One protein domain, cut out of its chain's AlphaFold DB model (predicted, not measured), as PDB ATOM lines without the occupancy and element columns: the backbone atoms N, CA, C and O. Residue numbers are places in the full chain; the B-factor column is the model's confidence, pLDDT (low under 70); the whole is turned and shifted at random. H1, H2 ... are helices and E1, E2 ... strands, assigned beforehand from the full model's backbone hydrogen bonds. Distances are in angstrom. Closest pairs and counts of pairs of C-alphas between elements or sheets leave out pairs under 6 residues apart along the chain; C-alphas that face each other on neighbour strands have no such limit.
ATOM      1  N   TRP A   8       6.940 -30.219  22.563       33.72
ATOM      2  CA  TRP A   8       6.270 -31.223  23.394       33.72
ATOM      3  C   TRP A   8       5.475 -32.286  22.644       33.72
ATOM      4  O   TRP A   8       4.556 -32.023  21.862       33.72
ATOM      5  N   THR A   9       5.880 -33.523  22.918       34.97
ATOM      6  CA  THR A   9       5.435 -34.729  22.246       34.97
ATOM      7  C   THR A   9       3.958 -35.012  22.533       34.97
ATOM      8  O   THR A   9       3.392 -34.647  23.567       34.97
ATOM      9  N   VAL A  10       3.311 -35.737  21.620       35.97
ATOM     10  CA  VAL A  10       2.025 -36.379  21.917       35.97
ATOM     11  C   VAL A  10       2.203 -37.435  23.023       35.97
ATOM     12  O   VAL A  10       1.239 -37.709  23.715       35.97
ATOM     13  N   GLY A  11       3.422 -37.947  23.259       37.09
ATOM     14  CA  GLY A  11       3.788 -38.821  24.385       37.09
ATOM     15  C   GLY A  11       3.660 -38.160  25.763       37.09
ATOM     16  O   GLY A  11       3.105 -38.755  26.685       37.09
ATOM     17  N   ASP A  12       4.091 -36.905  25.877       42.75
ATOM     18  CA  ASP A  12       4.103 -36.132  27.120       42.75
ATOM     19  C   ASP A  12       2.679 -35.824  27.579       42.75
ATOM     20  O   ASP A  12       2.330 -36.094  28.724       42.75
ATOM     21  N   ARG A  13       1.796 -35.397  26.662       47.00
ATOM     22  CA  ARG A  13       0.379 -35.112  26.973       47.00
ATOM     23  C   ARG A  13      -0.349 -36.289  27.645       47.00
ATOM     24  O   ARG A  13      -1.335 -36.074  28.344       47.00
ATOM     25  N   LEU A  14       0.121 -37.521  27.440       50.59
ATOM     26  CA  LEU A  14      -0.505 -38.772  27.893       50.59
ATOM     27  C   LEU A  14      -0.125 -39.155  29.315       50.59
ATOM     28  O   LEU A  14      -0.921 -39.779  30.020       50.59
ATOM     29  N   ALA A  15       1.062 -38.741  29.750       57.66
ATOM     30  CA  ALA A  15       1.546 -38.941  31.104       57.66
ATOM     31  C   ALA A  15       0.653 -38.181  32.109       57.66
ATOM     32  O   ALA A  15       0.249 -38.735  33.131       57.66
ATOM     33  N   ALA A  16       0.212 -36.970  31.742       63.59
ATOM     34  CA  ALA A  16      -0.736 -36.179  32.529       63.59
ATOM     35  C   ALA A  16      -2.081 -36.896  32.741       63.59
ATOM     36  O   ALA A  16      -2.615 -36.872  33.849       63.59
ATOM     37  N   PHE A  17      -2.622 -37.567  31.714       70.06
ATOM     38  CA  PHE A  17      -3.892 -38.295  31.836       70.06
ATOM     39  C   PHE A  17      -3.782 -39.513  32.754       70.06
ATOM     40  O   PHE A  17      -4.702 -39.760  33.527       70.06
ATOM     41  N   ARG A  18      -2.655 -40.238  32.739       70.62
ATOM     42  CA  ARG A  18      -2.434 -41.372  33.659       70.62
ATOM     43  C   ARG A  18      -2.437 -40.946  35.125       70.62
ATOM     44  O   ARG A  18      -2.829 -41.730  35.980       70.62
ATOM     45  N   VAL A  19      -1.989 -39.724  35.412       77.06
ATOM     46  CA  VAL A  19      -1.889 -39.211  36.784       77.06
ATOM     47  C   VAL A  19      -3.207 -38.633  37.282       77.06
ATOM     48  O   VAL A  19      -3.472 -38.706  38.475       77.06
ATOM     49  N   LEU A  20      -4.022 -38.084  36.376       78.38
ATOM     50  CA  LEU A  20      -5.279 -37.392  36.681       78.38
ATOM     51  C   LEU A  20      -6.539 -38.265  36.561       78.38
ATOM     52  O   LEU A  20      -7.633 -37.792  36.858       78.38
ATOM     53  N   LEU A  21      -6.415 -39.504  36.086       79.94
ATOM     54  CA  LEU A  21      -7.522 -40.456  35.995       79.94
ATOM     55  C   LEU A  21      -7.455 -41.485  37.136       79.94
ATOM     56  O   LEU A  21      -6.380 -41.698  37.705       79.94
ATOM     57  N   PRO A  22      -8.590 -42.131  37.478       77.50
ATOM     58  CA  PRO A  22      -8.614 -43.216  38.450       77.50
ATOM     59  C   PRO A  22      -7.583 -44.288  38.108       77.50
ATOM     60  O   PRO A  22      -7.532 -44.775  36.978       77.50
ATOM     61  N   ALA A  23      -6.767 -44.661  39.089       69.38
ATOM     62  CA  ALA A  23      -5.719 -45.651  38.869       69.38
ATOM     63  C   ALA A  23      -6.243 -47.084  38.780       69.38
ATOM     64  O   ALA A  23      -5.633 -47.915  38.113       69.38
ATOM     65  N   ASP A  24      -7.383 -47.345  39.417       75.75
ATOM     66  CA  ASP A  24      -8.175 -48.550  39.215       75.75
ATOM     67  C   ASP A  24      -9.538 -48.145  38.629       75.75
ATOM     68  O   ASP A  24     -10.487 -47.878  39.370       75.75
ATOM     69  N   PRO A  25      -9.640 -47.996  37.297       74.06
ATOM     70  CA  PRO A  25     -10.863 -47.547  36.639       74.06
ATOM     71  C   PRO A  25     -11.941 -48.642  36.560       74.06
ATOM     72  O   PRO A  25     -13.011 -48.407  35.995       74.06
ATOM     73  N   GLY A  26     -11.673 -49.836  37.102       78.56
ATOM     74  CA  GLY A  26     -12.532 -51.005  36.980       78.56
ATOM     75  C   GLY A  26     -12.399 -51.733  35.633       78.56
ATOM     76  O   GLY A  26     -11.576 -51.379  34.787       78.56
ATOM     77  N   PRO A  27     -13.205 -52.788  35.418       81.19
ATOM     78  CA  PRO A  27     -13.002 -53.752  34.332       81.19
ATOM     79  C   PRO A  27     -13.347 -53.234  32.931       81.19
ATOM     80  O   PRO A  27     -12.989 -53.877  31.948       81.19
ATOM     81  N   THR A  28     -14.088 -52.129  32.802       88.69
ATOM     82  CA  THR A  28     -14.577 -51.658  31.498       88.69
ATOM     83  C   THR A  28     -14.331 -50.166  31.334       88.69
ATOM     84  O   THR A  28     -15.077 -49.336  31.853       88.69
ATOM     85  N   VAL A  29     -13.287 -49.824  30.581       90.88
ATOM     86  CA  VAL A  29     -12.969 -48.446  30.192       90.88
ATOM     87  C   VAL A  29     -13.513 -48.196  28.790       90.88
ATOM     88  O   VAL A  29     -13.232 -48.975  27.881       90.88
ATOM     89  N   VAL A  30     -14.286 -47.126  28.609       90.69
ATOM     90  CA  VAL A  30     -14.867 -46.733  27.317       90.69
ATOM     91  C   VAL A  30     -14.355 -45.357  26.908       90.69
ATOM     92  O   VAL A  30     -14.351 -44.421  27.709       90.69
ATOM     93  N   LEU A  31     -13.931 -45.237  25.651       89.81
ATOM     94  CA  LEU A  31     -13.333 -44.037  25.075       89.81
ATOM     95  C   LEU A  31     -14.255 -43.440  24.003       89.81
ATOM     96  O   LEU A  31     -14.431 -44.005  22.926       89.81
ATOM     97  N   ALA A  32     -14.820 -42.272  24.294       87.75
ATOM     98  CA  ALA A  32     -15.577 -41.426  23.373       87.75
ATOM     99  C   ALA A  32     -14.730 -40.195  23.002       87.75
ATOM    100  O   ALA A  32     -15.015 -39.064  23.406       87.75
ATOM    101  N   VAL A  33     -13.622 -40.437  22.302       78.75
ATOM    102  CA  VAL A  33     -12.608 -39.429  21.951       78.75
ATOM    103  C   VAL A  33     -12.219 -39.550  20.477       78.75
ATOM    104  O   VAL A  33     -12.362 -40.623  19.893       78.75
ATOM    105  N   GLY A  34     -11.698 -38.478  19.875       69.25
ATOM    106  CA  GLY A  34     -11.315 -38.481  18.463       69.25
ATOM    107  C   GLY A  34     -10.065 -39.316  18.146       69.25
ATOM    108  O   GLY A  34      -9.315 -39.742  19.030       69.25
ATOM    109  N   GLU A  35      -9.777 -39.483  16.848       57.72
ATOM    110  CA  GLU A  35      -8.647 -40.285  16.332       57.72
ATOM    111  C   GLU A  35      -7.270 -39.837  16.851       57.72
ATOM    112  O   GLU A  35      -6.316 -40.614  16.850       57.72
ATOM    113  N   VAL A  36      -7.163 -38.587  17.310       54.31
ATOM    114  CA  VAL A  36      -5.923 -38.025  17.851       54.31
ATOM    115  C   VAL A  36      -5.637 -38.533  19.263       54.31
ATOM    116  O   VAL A  36      -4.479 -38.774  19.563       54.31
ATOM    117  N   LEU A  37      -6.644 -38.704  20.131       62.16
ATOM    118  CA  LEU A  37      -6.458 -39.145  21.525       62.16
ATOM    119  C   LEU A  37      -6.713 -40.650  21.719       62.16
ATOM    120  O   LEU A  37      -6.120 -41.258  22.612       62.16
ATOM    121  N   GLY A  38      -7.551 -41.264  20.876       67.12
ATOM    122  CA  GLY A  38      -8.003 -42.656  21.000       67.12
ATOM    123  C   GLY A  38      -6.884 -43.702  21.095       67.12
ATOM    124  O   GLY A  38      -6.813 -44.407  22.106       67.12
ATOM    125  N   PRO A  39      -5.956 -43.791  20.118       57.53
ATOM    126  CA  PRO A  39      -4.855 -44.761  20.148       57.53
ATOM    127  C   PRO A  39      -3.985 -44.652  21.403       57.53
ATOM    128  O   PRO A  39      -3.379 -45.625  21.849       57.53
ATOM    129  N   HIS A  40      -3.927 -43.457  21.984       58.91
ATOM    130  CA  HIS A  40      -3.070 -43.165  23.111       58.91
ATOM    131  C   HIS A  40      -3.723 -43.445  24.468       58.91
ATOM    132  O   HIS A  40      -3.070 -44.002  25.349       58.91
ATOM    133  N   LEU A  41      -5.013 -43.139  24.640       71.06
ATOM    134  CA  LEU A  41      -5.756 -43.547  25.837       71.06
ATOM    135  C   LEU A  41      -5.873 -45.077  25.934       71.06
ATOM    136  O   LEU A  41      -5.813 -45.613  27.037       71.06
ATOM    137  N   ARG A  42      -5.906 -45.794  24.801       70.69
ATOM    138  CA  ARG A  42      -5.802 -47.268  24.782       70.69
ATOM    139  C   ARG A  42      -4.435 -47.794  25.220       70.69
ATOM    140  O   ARG A  42      -4.353 -48.900  25.743       70.69
ATOM    141  N   ALA A  43      -3.364 -47.020  25.041       61.09
ATOM    142  CA  ALA A  43      -2.055 -47.376  25.585       61.09
ATOM    143  C   ALA A  43      -1.995 -47.173  27.112       61.09
ATOM    144  O   ALA A  43      -1.333 -47.939  27.810       61.09
ATOM    145  N   ALA A  44      -2.697 -46.160  27.638       64.81
ATOM    146  CA  ALA A  44      -2.813 -45.917  29.078       64.81
ATOM    147  C   ALA A  44      -3.718 -46.942  29.781       64.81
ATOM    148  O   ALA A  44      -3.401 -47.361  30.895       64.81
ATOM    149  N   PHE A  45      -4.790 -47.367  29.108       76.94
ATOM    150  CA  PHE A  45      -5.745 -48.374  29.565       76.94
ATOM    151  C   PHE A  45      -5.824 -49.520  28.545       76.94
ATOM    152  O   PHE A  45      -6.714 -49.529  27.688       76.94
ATOM    153  N   PRO A  46      -4.887 -50.484  28.602       72.44
ATOM    154  CA  PRO A  46      -4.909 -51.644  27.721       72.44
ATOM    155  C   PRO A  46      -6.243 -52.390  27.843       72.44
ATOM    156  O   PRO A  46      -6.634 -52.789  28.935       72.44
ATOM    157  N   GLY A  47      -6.942 -52.570  26.722       80.56
ATOM    158  CA  GLY A  47      -8.272 -53.194  26.695       80.56
ATOM    159  C   GLY A  47      -9.450 -52.223  26.823       80.56
ATOM    160  O   GLY A  47     -10.589 -52.680  26.885       80.56
ATOM    161  N   ALA A  48      -9.207 -50.909  26.836       86.44
ATOM    162  CA  ALA A  48     -10.272 -49.921  26.691       86.44
ATOM    163  C   ALA A  48     -10.976 -50.059  25.331       86.44
ATOM    164  O   ALA A  48     -10.320 -50.243  24.302       86.44
ATOM    165  N   LEU A  49     -12.302 -49.950  25.348       88.88
ATOM    166  CA  LEU A  49     -13.172 -50.068  24.180       88.88
ATOM    167  C   LEU A  49     -13.462 -48.686  23.601       88.88
ATOM    168  O   LEU A  49     -13.705 -47.737  24.352       88.88
ATOM    169  N   ASP A  50     -13.504 -48.568  22.279       88.88
ATOM    170  CA  ASP A  50     -14.064 -47.365  21.660       88.88
ATOM    171  C   ASP A  50     -15.574 -47.280  21.894       88.88
ATOM    172  O   ASP A  50     -16.242 -48.290  22.125       88.88
ATOM    173  N   LEU A  51     -16.139 -46.077  21.784       86.38
ATOM    174  CA  LEU A  51     -17.576 -45.861  21.944       86.38
ATOM    175  C   LEU A  51     -18.415 -46.793  21.048       86.38
ATOM    176  O   LEU A  51     -19.370 -47.403  21.528       86.38
ATOM    177  N   GLU A  52     -18.039 -46.958  19.776       84.56
ATOM    178  CA  GLU A  52     -18.735 -47.869  18.855       84.56
ATOM    179  C   GLU A  52     -18.633 -49.339  19.293       84.56
ATOM    180  O   GLU A  52     -19.616 -50.078  19.218       84.56
ATOM    181  N   GLU A  53     -17.468 -49.764  19.789       86.44
ATOM    182  CA  GLU A  53     -17.233 -51.131  20.272       86.44
ATOM    183  C   GLU A  53     -18.038 -51.411  21.545       86.44
ATOM    184  O   GLU A  53     -18.659 -52.468  21.675       86.44
ATOM    185  N   ALA A  54     -18.084 -50.444  22.461       87.19
ATOM    186  CA  ALA A  54     -18.842 -50.545  23.698       87.19
ATOM    187  C   ALA A  54     -20.359 -50.590  23.442       87.19
ATOM    188  O   ALA A  54     -21.069 -51.385  24.065       87.19
ATOM    189  N   LEU A  55     -20.848 -49.788  22.488       86.25
ATOM    190  CA  LEU A  55     -22.242 -49.803  22.040       86.25
ATOM    191  C   LEU A  55     -22.613 -51.131  21.375       86.25
ATOM    192  O   LEU A  55     -23.667 -51.690  21.680       86.25
ATOM    193  N   ALA A  56     -21.745 -51.665  20.512       85.62
ATOM    194  CA  ALA A  56     -21.963 -52.951  19.854       85.62
ATOM    195  C   ALA A  56     -21.955 -54.127  20.846       85.62
ATOM    196  O   ALA A  56     -22.737 -55.067  20.700       85.62
ATOM    197  N   ALA A  57     -21.096 -54.070  21.866       85.62
ATOM    198  CA  ALA A  57     -20.989 -55.100  22.894       85.62
ATOM    199  C   ALA A  57     -22.052 -54.981  24.004       85.62
ATOM    200  O   ALA A  57     -22.193 -55.898  24.814       85.62
ATOM    201  N   GLY A  58     -22.797 -53.870  24.069       87.62
ATOM    202  CA  GLY A  58     -23.815 -53.632  25.097       87.62
ATOM    203  C   GLY A  58     -23.254 -53.587  26.524       87.62
ATOM    204  O   GLY A  58     -23.955 -53.932  27.479       87.62
ATOM    205  N   VAL A  59     -21.984 -53.206  26.678       87.94
ATOM    206  CA  VAL A  59     -21.286 -53.210  27.971       87.94
ATOM    207  C   VAL A  59     -21.613 -51.967  28.797       87.94
ATOM    208  O   VAL A  59     -21.974 -50.917  28.267       87.94
ATOM    209  N   ARG A  60     -21.470 -52.079  30.122       90.31
ATOM    210  CA  ARG A  60     -21.576 -50.941  31.045       90.31
ATOM    211  C   ARG A  60     -20.182 -50.410  31.366       90.31
ATOM    212  O   ARG A  60     -19.348 -51.180  31.830       90.31
ATOM    213  N   ALA A  61     -19.938 -49.121  31.154       89.81
ATOM    214  CA  ALA A  61     -18.642 -48.509  31.428       89.81
ATOM    215  C   ALA A  61     -18.425 -48.308  32.939       89.81
ATOM    216  O   ALA A  61     -19.286 -47.754  33.625       89.81
ATOM    217  N   SER A  62     -17.267 -48.738  33.440       89.38
ATOM    218  CA  SER A  62     -16.731 -48.420  34.774       89.38
ATOM    219  C   SER A  62     -15.991 -47.075  34.775       89.38
ATOM    220  O   SER A  62     -16.102 -46.311  35.731       89.38
ATOM    221  N   LEU A  63     -15.312 -46.753  33.670       89.31
ATOM    222  CA  LEU A  63     -14.775 -45.428  33.370       89.31
ATOM    223  C   LEU A  63     -15.184 -45.033  31.952       89.31
ATOM    224  O   LEU A  63     -14.914 -45.771  31.006       89.31
ATOM    225  N   LEU A  64     -15.797 -43.864  31.797       88.19
ATOM    226  CA  LEU A  64     -16.098 -43.271  30.495       88.19
ATOM    227  C   LEU A  64     -15.242 -42.017  30.296       88.19
ATOM    228  O   LEU A  64     -15.339 -41.086  31.089       88.19
ATOM    229  N   VAL A  65     -14.433 -41.965  29.240       87.38
ATOM    230  CA  VAL A  65     -13.661 -40.768  28.871       87.38
ATOM    231  C   VAL A  65     -14.291 -40.120  27.642       87.38
ATOM    232  O   VAL A  65     -14.420 -40.783  26.618       87.38
ATOM    233  N   VAL A  66     -14.677 -38.845  27.729       84.31
ATOM    234  CA  VAL A  66     -15.398 -38.116  26.670       84.31
ATOM    235  C   VAL A  66     -14.668 -36.837  26.283       84.31
ATOM    236  O   VAL A  66     -14.356 -36.015  27.142       84.31
ATOM    237  N   GLU A  67     -14.442 -36.625  24.989       81.00
ATOM    238  CA  GLU A  67     -13.898 -35.380  24.435       81.00
ATOM    239  C   GLU A  67     -15.022 -34.516  23.852       81.00
ATOM    240  O   GLU A  67     -15.600 -34.848  22.825       81.00
ATOM    241  N   THR A  68     -15.311 -33.373  24.479       70.44
ATOM    242  CA  THR A  68     -16.453 -32.498  24.135       70.44
ATOM    243  C   THR A  68     -16.382 -31.845  22.752       70.44
ATOM    244  O   THR A  68     -17.406 -31.373  22.262       70.44
ATOM    245  N   GLU A  69     -15.207 -31.806  22.113       63.78
ATOM    246  CA  GLU A  69     -15.075 -31.378  20.710       63.78
ATOM    247  C   GLU A  69     -15.494 -32.472  19.720       63.78
ATOM    248  O   GLU A  69     -15.887 -32.157  18.596       63.78
ATOM    249  N   HIS A  70     -15.411 -33.739  20.131       57.12
ATOM    250  CA  HIS A  70     -15.750 -34.892  19.307       57.12
ATOM    251  C   HIS A  70     -17.174 -35.381  19.591       57.12
ATOM    252  O   HIS A  70     -17.949 -35.560  18.657       57.12
ATOM    253  N   GLU A  71     -17.538 -35.490  20.872       60.00
ATOM    254  CA  GLU A  71     -18.820 -36.011  21.337       60.00
ATOM    255  C   GLU A  71     -19.426 -35.063  22.399       60.00
ATOM    256  O   GLU A  71     -18.851 -34.890  23.481       60.00
ATOM    257  N   PRO A  72     -20.578 -34.412  22.146       62.72
ATOM    258  CA  PRO A  72     -21.214 -33.561  23.146       62.72
ATOM    259  C   PRO A  72     -21.699 -34.405  24.336       62.72
ATOM    260  O   PRO A  72     -22.592 -35.239  24.203       62.72
ATOM    261  N   TYR A  73     -21.119 -34.176  25.517       70.31
ATOM    262  CA  TYR A  73     -21.488 -34.886  26.743       70.31
ATOM    263  C   TYR A  73     -22.690 -34.235  27.444       70.31
ATOM    264  O   TYR A  73     -22.635 -33.060  27.817       70.31
ATOM    265  N   ASP A  74     -23.740 -35.023  27.683       73.19
ATOM    266  CA  ASP A  74     -24.863 -34.694  28.567       73.19
ATOM    267  C   ASP A  74     -24.904 -35.694  29.735       73.19
ATOM    268  O   ASP A  74     -25.131 -36.890  29.538       73.19
ATOM    269  N   ALA A  75     -24.715 -35.204  30.965       67.50
ATOM    270  CA  ALA A  75     -24.713 -36.028  32.176       67.50
ATOM    271  C   ALA A  75     -26.057 -36.745  32.423       67.50
ATOM    272  O   ALA A  75     -26.089 -37.791  33.070       67.50
ATOM    273  N   GLY A  76     -27.170 -36.215  31.898       70.12
ATOM    274  CA  GLY A  76     -28.482 -36.862  31.973       70.12
ATOM    275  C   GLY A  76     -28.669 -38.003  30.968       70.12
ATOM    276  O   GLY A  76     -29.612 -38.787  31.101       70.12
ATOM    277  N   ARG A  77     -27.794 -38.109  29.960       77.06
ATOM    278  CA  ARG A  77     -27.901 -39.085  28.871       77.06
ATOM    279  C   ARG A  77     -26.510 -39.485  28.351       77.06
ATOM    280  O   ARG A  77     -26.140 -39.093  27.244       77.06
ATOM    281  N   PRO A  78     -25.738 -40.272  29.123       80.00
ATOM    282  CA  PRO A  78     -24.410 -40.698  28.703       80.00
ATOM    283  C   PRO A  78     -24.480 -41.542  27.415       80.00
ATOM    284  O   PRO A  78     -25.448 -42.283  27.219       80.00
ATOM    285  N   PRO A  79     -23.457 -41.463  26.544       83.00
ATOM    286  CA  PRO A  79     -23.445 -42.145  25.248       83.00
ATOM    287  C   PRO A  79     -23.350 -43.674  25.373       83.00
ATOM    288  O   PRO A  79     -23.670 -44.387  24.430       83.00
ATOM    289  N   VAL A  80     -22.961 -44.187  26.544       86.81
ATOM    290  CA  VAL A  80     -22.923 -45.614  26.884       86.81
ATOM    291  C   VAL A  80     -23.522 -45.828  28.283       86.81
ATOM    292  O   VAL A  80     -23.392 -44.944  29.138       86.81
ATOM    293  N   PRO A  81     -24.178 -46.971  28.566       88.00
ATOM    294  CA  PRO A  81     -24.639 -47.292  29.913       88.00
ATOM    295  C   PRO A  81     -23.485 -47.285  30.928       88.00
ATOM    296  O   PRO A  81     -22.420 -47.833  30.657       88.00
ATOM    297  N   LEU A  82     -23.700 -46.717  32.117       88.62
ATOM    298  CA  LEU A  82     -22.697 -46.677  33.190       88.62
ATOM    299  C   LEU A  82     -22.942 -47.784  34.228       88.62
ATOM    300  O   LEU A  82     -24.087 -48.116  34.554       88.62
ATOM    301  N   ALA A  83     -21.867 -48.373  34.751       87.81
ATOM    302  CA  ALA A  83     -21.934 -49.289  35.885       87.81
ATOM    303  C   ALA A  83     -22.220 -48.521  37.198       87.81
ATOM    304  O   ALA A  83     -21.910 -47.331  37.297       87.81
ATOM    305  N   PRO A  84     -22.800 -49.161  38.234       82.75
ATOM    306  CA  PRO A  84     -22.926 -48.538  39.550       82.75
ATOM    307  C   PRO A  84     -21.551 -48.106  40.080       82.75
ATOM    308  O   PRO A  84     -20.635 -48.921  40.144       82.75
ATOM    309  N   GLY A  85     -21.414 -46.831  40.446       78.62
ATOM    310  CA  GLY A  85     -20.150 -46.263  40.921       78.62
ATOM    311  C   GLY A  85     -19.129 -45.924  39.826       78.62
ATOM    312  O   GLY A  85     -17.962 -45.720  40.143       78.62
ATOM    313  N   ALA A  86     -19.542 -45.858  38.558       83.50
ATOM    314  CA  ALA A  86     -18.659 -45.466  37.462       83.50
ATOM    315  C   ALA A  86     -18.158 -44.018  37.581       83.50
ATOM    316  O   ALA A  86     -18.859 -43.140  38.091       83.50
ATOM    317  N   SER A  87     -16.957 -43.779  37.052       85.75
ATOM    318  CA  SER A  87     -16.384 -42.441  36.877       85.75
ATOM    319  C   SER A  87     -16.517 -41.974  35.425       85.75
ATOM    320  O   SER A  87     -16.413 -42.772  34.493       85.75
ATOM    321  N   VAL A  88     -16.714 -40.676  35.212       85.06
ATOM    322  CA  VAL A  88     -16.782 -40.054  33.886       85.06
ATOM    323  C   VAL A  88     -15.777 -38.915  33.803       85.06
ATOM    324  O   VAL A  88     -15.846 -37.963  34.573       85.06
ATOM    325  N   ALA A  89     -14.843 -39.002  32.863       83.56
ATOM    326  CA  ALA A  89     -13.814 -38.005  32.619       83.56
ATOM    327  C   ALA A  89     -14.136 -37.203  31.351       83.56
ATOM    328  O   ALA A  89     -14.163 -37.755  30.256       83.56
ATOM    329  N   VAL A  90     -14.365 -35.898  31.487       79.38
ATOM    330  CA  VAL A  90     -14.797 -35.010  30.398       79.38
ATOM    331  C   VAL A  90     -13.689 -34.017  30.035       79.38
ATOM    332  O   VAL A  90     -13.180 -33.303  30.903       79.38
ATOM    333  N   LEU A  91     -13.341 -33.955  28.747       75.69
ATOM    334  CA  LEU A  91     -12.268 -33.155  28.143       75.69
ATOM    335  C   LEU A  91     -12.827 -32.016  27.270       75.69
ATOM    336  O   LEU A  91     -13.538 -32.278  26.304       75.69
ATOM    337  N   GLY A  92     -12.477 -30.752  27.550       67.56
ATOM    338  CA  GLY A  92     -12.640 -29.621  26.607       67.56
ATOM    339  C   GLY A  92     -13.040 -28.263  27.213       67.56
ATOM    340  O   GLY A  92     -12.913 -28.054  28.422       67.56
ATOM    341  N   ALA A  93     -13.435 -27.297  26.362       53.00
ATOM    342  CA  ALA A  93     -13.540 -25.867  26.699       53.00
ATOM    343  C   ALA A  93     -14.968 -25.281  26.592       53.00
ATOM    344  O   ALA A  93     -15.416 -24.855  25.528       53.00
ATOM    345  N   GLY A  94     -15.657 -25.151  27.731       42.44
ATOM    346  CA  GLY A  94     -16.927 -24.422  27.853       42.44
ATOM    347  C   GLY A  94     -16.859 -23.287  28.893       42.44
ATOM    348  O   GLY A  94     -16.288 -23.483  29.969       42.44
ATOM    349  N   PRO A  95     -17.423 -22.089  28.628       33.81
ATOM    350  CA  PRO A  95     -17.535 -21.029  29.627       33.81
ATOM    351  C   PRO A  95     -18.689 -21.347  30.590       33.81
ATOM    352  O   PRO A  95     -19.846 -21.290  30.192       33.81
ATOM    353  N   GLY A  96     -18.387 -21.660  31.855       40.81
ATOM    354  CA  GLY A  96     -19.422 -21.727  32.901       40.81
ATOM    355  C   GLY A  96     -19.247 -22.755  34.020       40.81
ATOM    356  O   GLY A  96     -19.926 -22.627  35.029       40.81
ATOM    357  N   ALA A  97     -18.332 -23.720  33.917       36.03
ATOM    358  CA  ALA A  97     -18.126 -24.715  34.973       36.03
ATOM    359  C   ALA A  97     -16.662 -24.731  35.436       36.03
ATOM    360  O   ALA A  97     -15.729 -24.760  34.625       36.03
ATOM    361  N   GLY A  98     -16.445 -24.658  36.750       45.53
ATOM    362  CA  GLY A  98     -15.146 -24.940  37.355       45.53
ATOM    363  C   GLY A  98     -14.732 -26.362  36.986       45.53
ATOM    364  O   GLY A  98     -15.434 -27.302  37.330       45.53
ATOM    365  N   GLY A  99     -13.651 -26.506  36.222       49.69
ATOM    366  CA  GLY A  99     -13.033 -27.812  36.001       49.69
ATOM    367  C   GLY A  99     -12.068 -28.093  37.145       49.69
ATOM    368  O   GLY A  99     -11.379 -27.168  37.585       49.69
ATOM    369  N   ASP A 100     -12.030 -29.335  37.615       57.53
ATOM    370  CA  ASP A 100     -11.218 -29.737  38.767       57.53
ATOM    371  C   ASP A 100      -9.714 -29.767  38.445       57.53
ATOM    372  O   ASP A 100      -8.900 -29.480  39.327       57.53
ATOM    373  N   HIS A 101      -9.337 -29.967  37.172       65.75
ATOM    374  CA  HIS A 101      -7.941 -29.937  36.724       65.75
ATOM    375  C   HIS A 101      -7.747 -29.148  35.421       65.75
ATOM    376  O   HIS A 101      -8.502 -29.286  34.453       65.75
ATOM    377  N   VAL A 102      -6.700 -28.318  35.377       62.09
ATOM    378  CA  VAL A 102      -6.271 -27.618  34.158       62.09
ATOM    379  C   VAL A 102      -5.214 -28.458  33.451       62.09
ATOM    380  O   VAL A 102      -4.154 -28.721  34.021       62.09
ATOM    381  N   LEU A 103      -5.514 -28.846  32.211       60.88
ATOM    382  CA  LEU A 103      -4.588 -29.522  31.312       60.88
ATOM    383  C   LEU A 103      -3.947 -28.465  30.422       60.88
ATOM    384  O   LEU A 103      -4.643 -27.748  29.703       60.88
ATOM    385  N   TYR A 104      -2.627 -28.349  30.450       58.25
ATOM    386  CA  TYR A 104      -1.923 -27.408  29.586       58.25
ATOM    387  C   TYR A 104      -1.390 -28.151  28.357       58.25
ATOM    388  O   TYR A 104      -0.491 -28.974  28.502       58.25
ATOM    389  N   PRO A 105      -1.927 -27.914  27.142       48.66
ATOM    390  CA  PRO A 105      -1.668 -28.811  26.024       48.66
ATOM    391  C   PRO A 105      -0.565 -28.323  25.080       48.66
ATOM    392  O   PRO A 105      -0.220 -29.067  24.164       48.66
ATOM    393  N   ARG A 141     -10.993 -20.109  22.961       40.03
ATOM    394  CA  ARG A 141     -11.773 -20.124  24.188       40.03
ATOM    395  C   ARG A 141     -11.227 -21.255  25.060       40.03
ATOM    396  O   ARG A 141     -11.409 -22.402  24.701       40.03
ATOM    397  N   GLY A 142     -10.622 -20.906  26.198       52.66
ATOM    398  CA  GLY A 142     -10.358 -21.798  27.337       52.66
ATOM    399  C   GLY A 142      -9.122 -22.699  27.220       52.66
ATOM    400  O   GLY A 142      -8.921 -23.366  26.216       52.66
ATOM    401  N   ALA A 143      -8.316 -22.760  28.288       52.50
ATOM    402  CA  ALA A 143      -7.405 -23.890  28.487       52.50
ATOM    403  C   ALA A 143      -8.238 -25.185  28.541       52.50
ATOM    404  O   ALA A 143      -9.310 -25.146  29.161       52.50
ATOM    405  N   PRO A 144      -7.780 -26.305  27.954       56.88
ATOM    406  CA  PRO A 144      -8.463 -27.572  28.132       56.88
ATOM    407  C   PRO A 144      -8.529 -27.907  29.615       56.88
ATOM    408  O   PRO A 144      -7.586 -27.708  30.389       56.88
ATOM    409  N   ARG A 145      -9.693 -28.384  30.027       67.12
ATOM    410  CA  ARG A 145      -9.938 -28.825  31.392       67.12
ATOM    411  C   ARG A 145     -10.319 -30.287  31.360       67.12
ATOM    412  O   ARG A 145     -10.970 -30.732  30.417       67.12
ATOM    413  N   LEU A 146      -9.901 -30.985  32.406       73.44
ATOM    414  CA  LEU A 146     -10.405 -32.302  32.741       73.44
ATOM    415  C   LEU A 146     -11.331 -32.151  33.937       73.44
ATOM    416  O   LEU A 146     -10.966 -31.531  34.942       73.44
ATOM    417  N   ARG A 147     -12.524 -32.717  33.824       75.44
ATOM    418  CA  ARG A 147     -13.450 -32.876  34.941       75.44
ATOM    419  C   ARG A 147     -13.730 -34.357  35.123       75.44
ATOM    420  O   ARG A 147     -14.008 -35.025  34.134       75.44
ATOM    421  N   VAL A 148     -13.658 -34.844  36.357       75.69
ATOM    422  CA  VAL A 148     -13.976 -36.235  36.695       75.69
ATOM    423  C   VAL A 148     -15.225 -36.236  37.577       75.69
ATOM    424  O   VAL A 148     -15.235 -35.629  38.642       75.69
ATOM    425  N   GLU A 149     -16.301 -36.861  37.110       74.12
ATOM    426  CA  GLU A 149     -17.580 -37.008  37.814       74.12
ATOM    427  C   GLU A 149     -17.731 -38.466  38.295       74.12
ATOM    428  O   GLU A 149     -17.518 -39.378  37.505       74.12
ATOM    429  N   GLY A 150     -18.096 -38.718  39.560       68.50
ATOM    430  CA  GLY A 150     -18.271 -40.080  40.106       68.50
ATOM    431  C   GLY A 150     -17.698 -40.261  41.521       68.50
ATOM    432  O   GLY A 150     -17.163 -39.302  42.081       68.50
ATOM    433  N   PRO A 151     -17.832 -41.450  42.148       60.19
ATOM    434  CA  PRO A 151     -17.231 -41.722  43.456       60.19
ATOM    435  C   PRO A 151     -15.690 -41.663  43.375       60.19
ATOM    436  O   PRO A 151     -15.117 -42.160  42.406       60.19
TER     437      PRO A 151
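What this domain is: This is residues 8 to 105 and 141 to 151 of the 930 residues of the protein "Oligosaccharide flippase family protein" of Nocardioides sp. zg-579 (UniProt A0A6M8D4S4). A twisted sheet of four strands has H2 over one face near its E1 edge and H3 by that same edge on the opposite face, while H1 packs on H2 and only grazes the sheet. The printed part has 109 residues, with three named helices and four named strands in the order H1 E1 H2 H3 E2 E3 E4. The sheet runs E1 E2 E3 E4 and is mixed; the class is mixed, with 50 residues in named elements, under half. The whole is compact and rounded, with a radius of gyration of the C-alphas of 13.1 A and spans of 35 by 30 by 24 A.

How they stand to each other: H1, residues 12 to 20, touches H2, residues 38 to 44, at a steep tilt of 59 degrees, the same way; their closest C-alphas, Arg 18 and Ala 44, are 6.5 A apart. E1, residues 29 to 32, is parallel to E2, residues 61 to 67, with N 30 and O 63 at 2.8 A. With H3, residues 51 to 57, they form a strand-helix-strand unit, E1, H2 H3, E2: two parallel neighbour strands with helices between. E3, residues 82 to 92, bends by 118 degrees at residue 85 and is parallel to E2, with N 66 and O 89 at 2.8 A. E4, residues 145 to 149, is antiparallel to E3, with N 90 and O 147 at 2.8 A. Every O i to N i+4 pair is within hydrogen-bond range in H2 and H3, but 3 of 5 in H1.

Where its parts are: H1 begins at C-alpha 12, (4.103, -36.132, 27.120), and is 13.5 A long. E2 is 15.6 A and E3 20.9 A long. E4, 12.9 A long, ends at C-alpha 149, (-17.580, -37.008, 37.814).

The domain as a whole: Residues 106 to 140 are not printed, a gap of 13.5 A between C-alphas 105 and 141. The link E2 to E3 is long. Confidence is low, under 70, at 45 residues, among them 8 to 16 and 92 to 105.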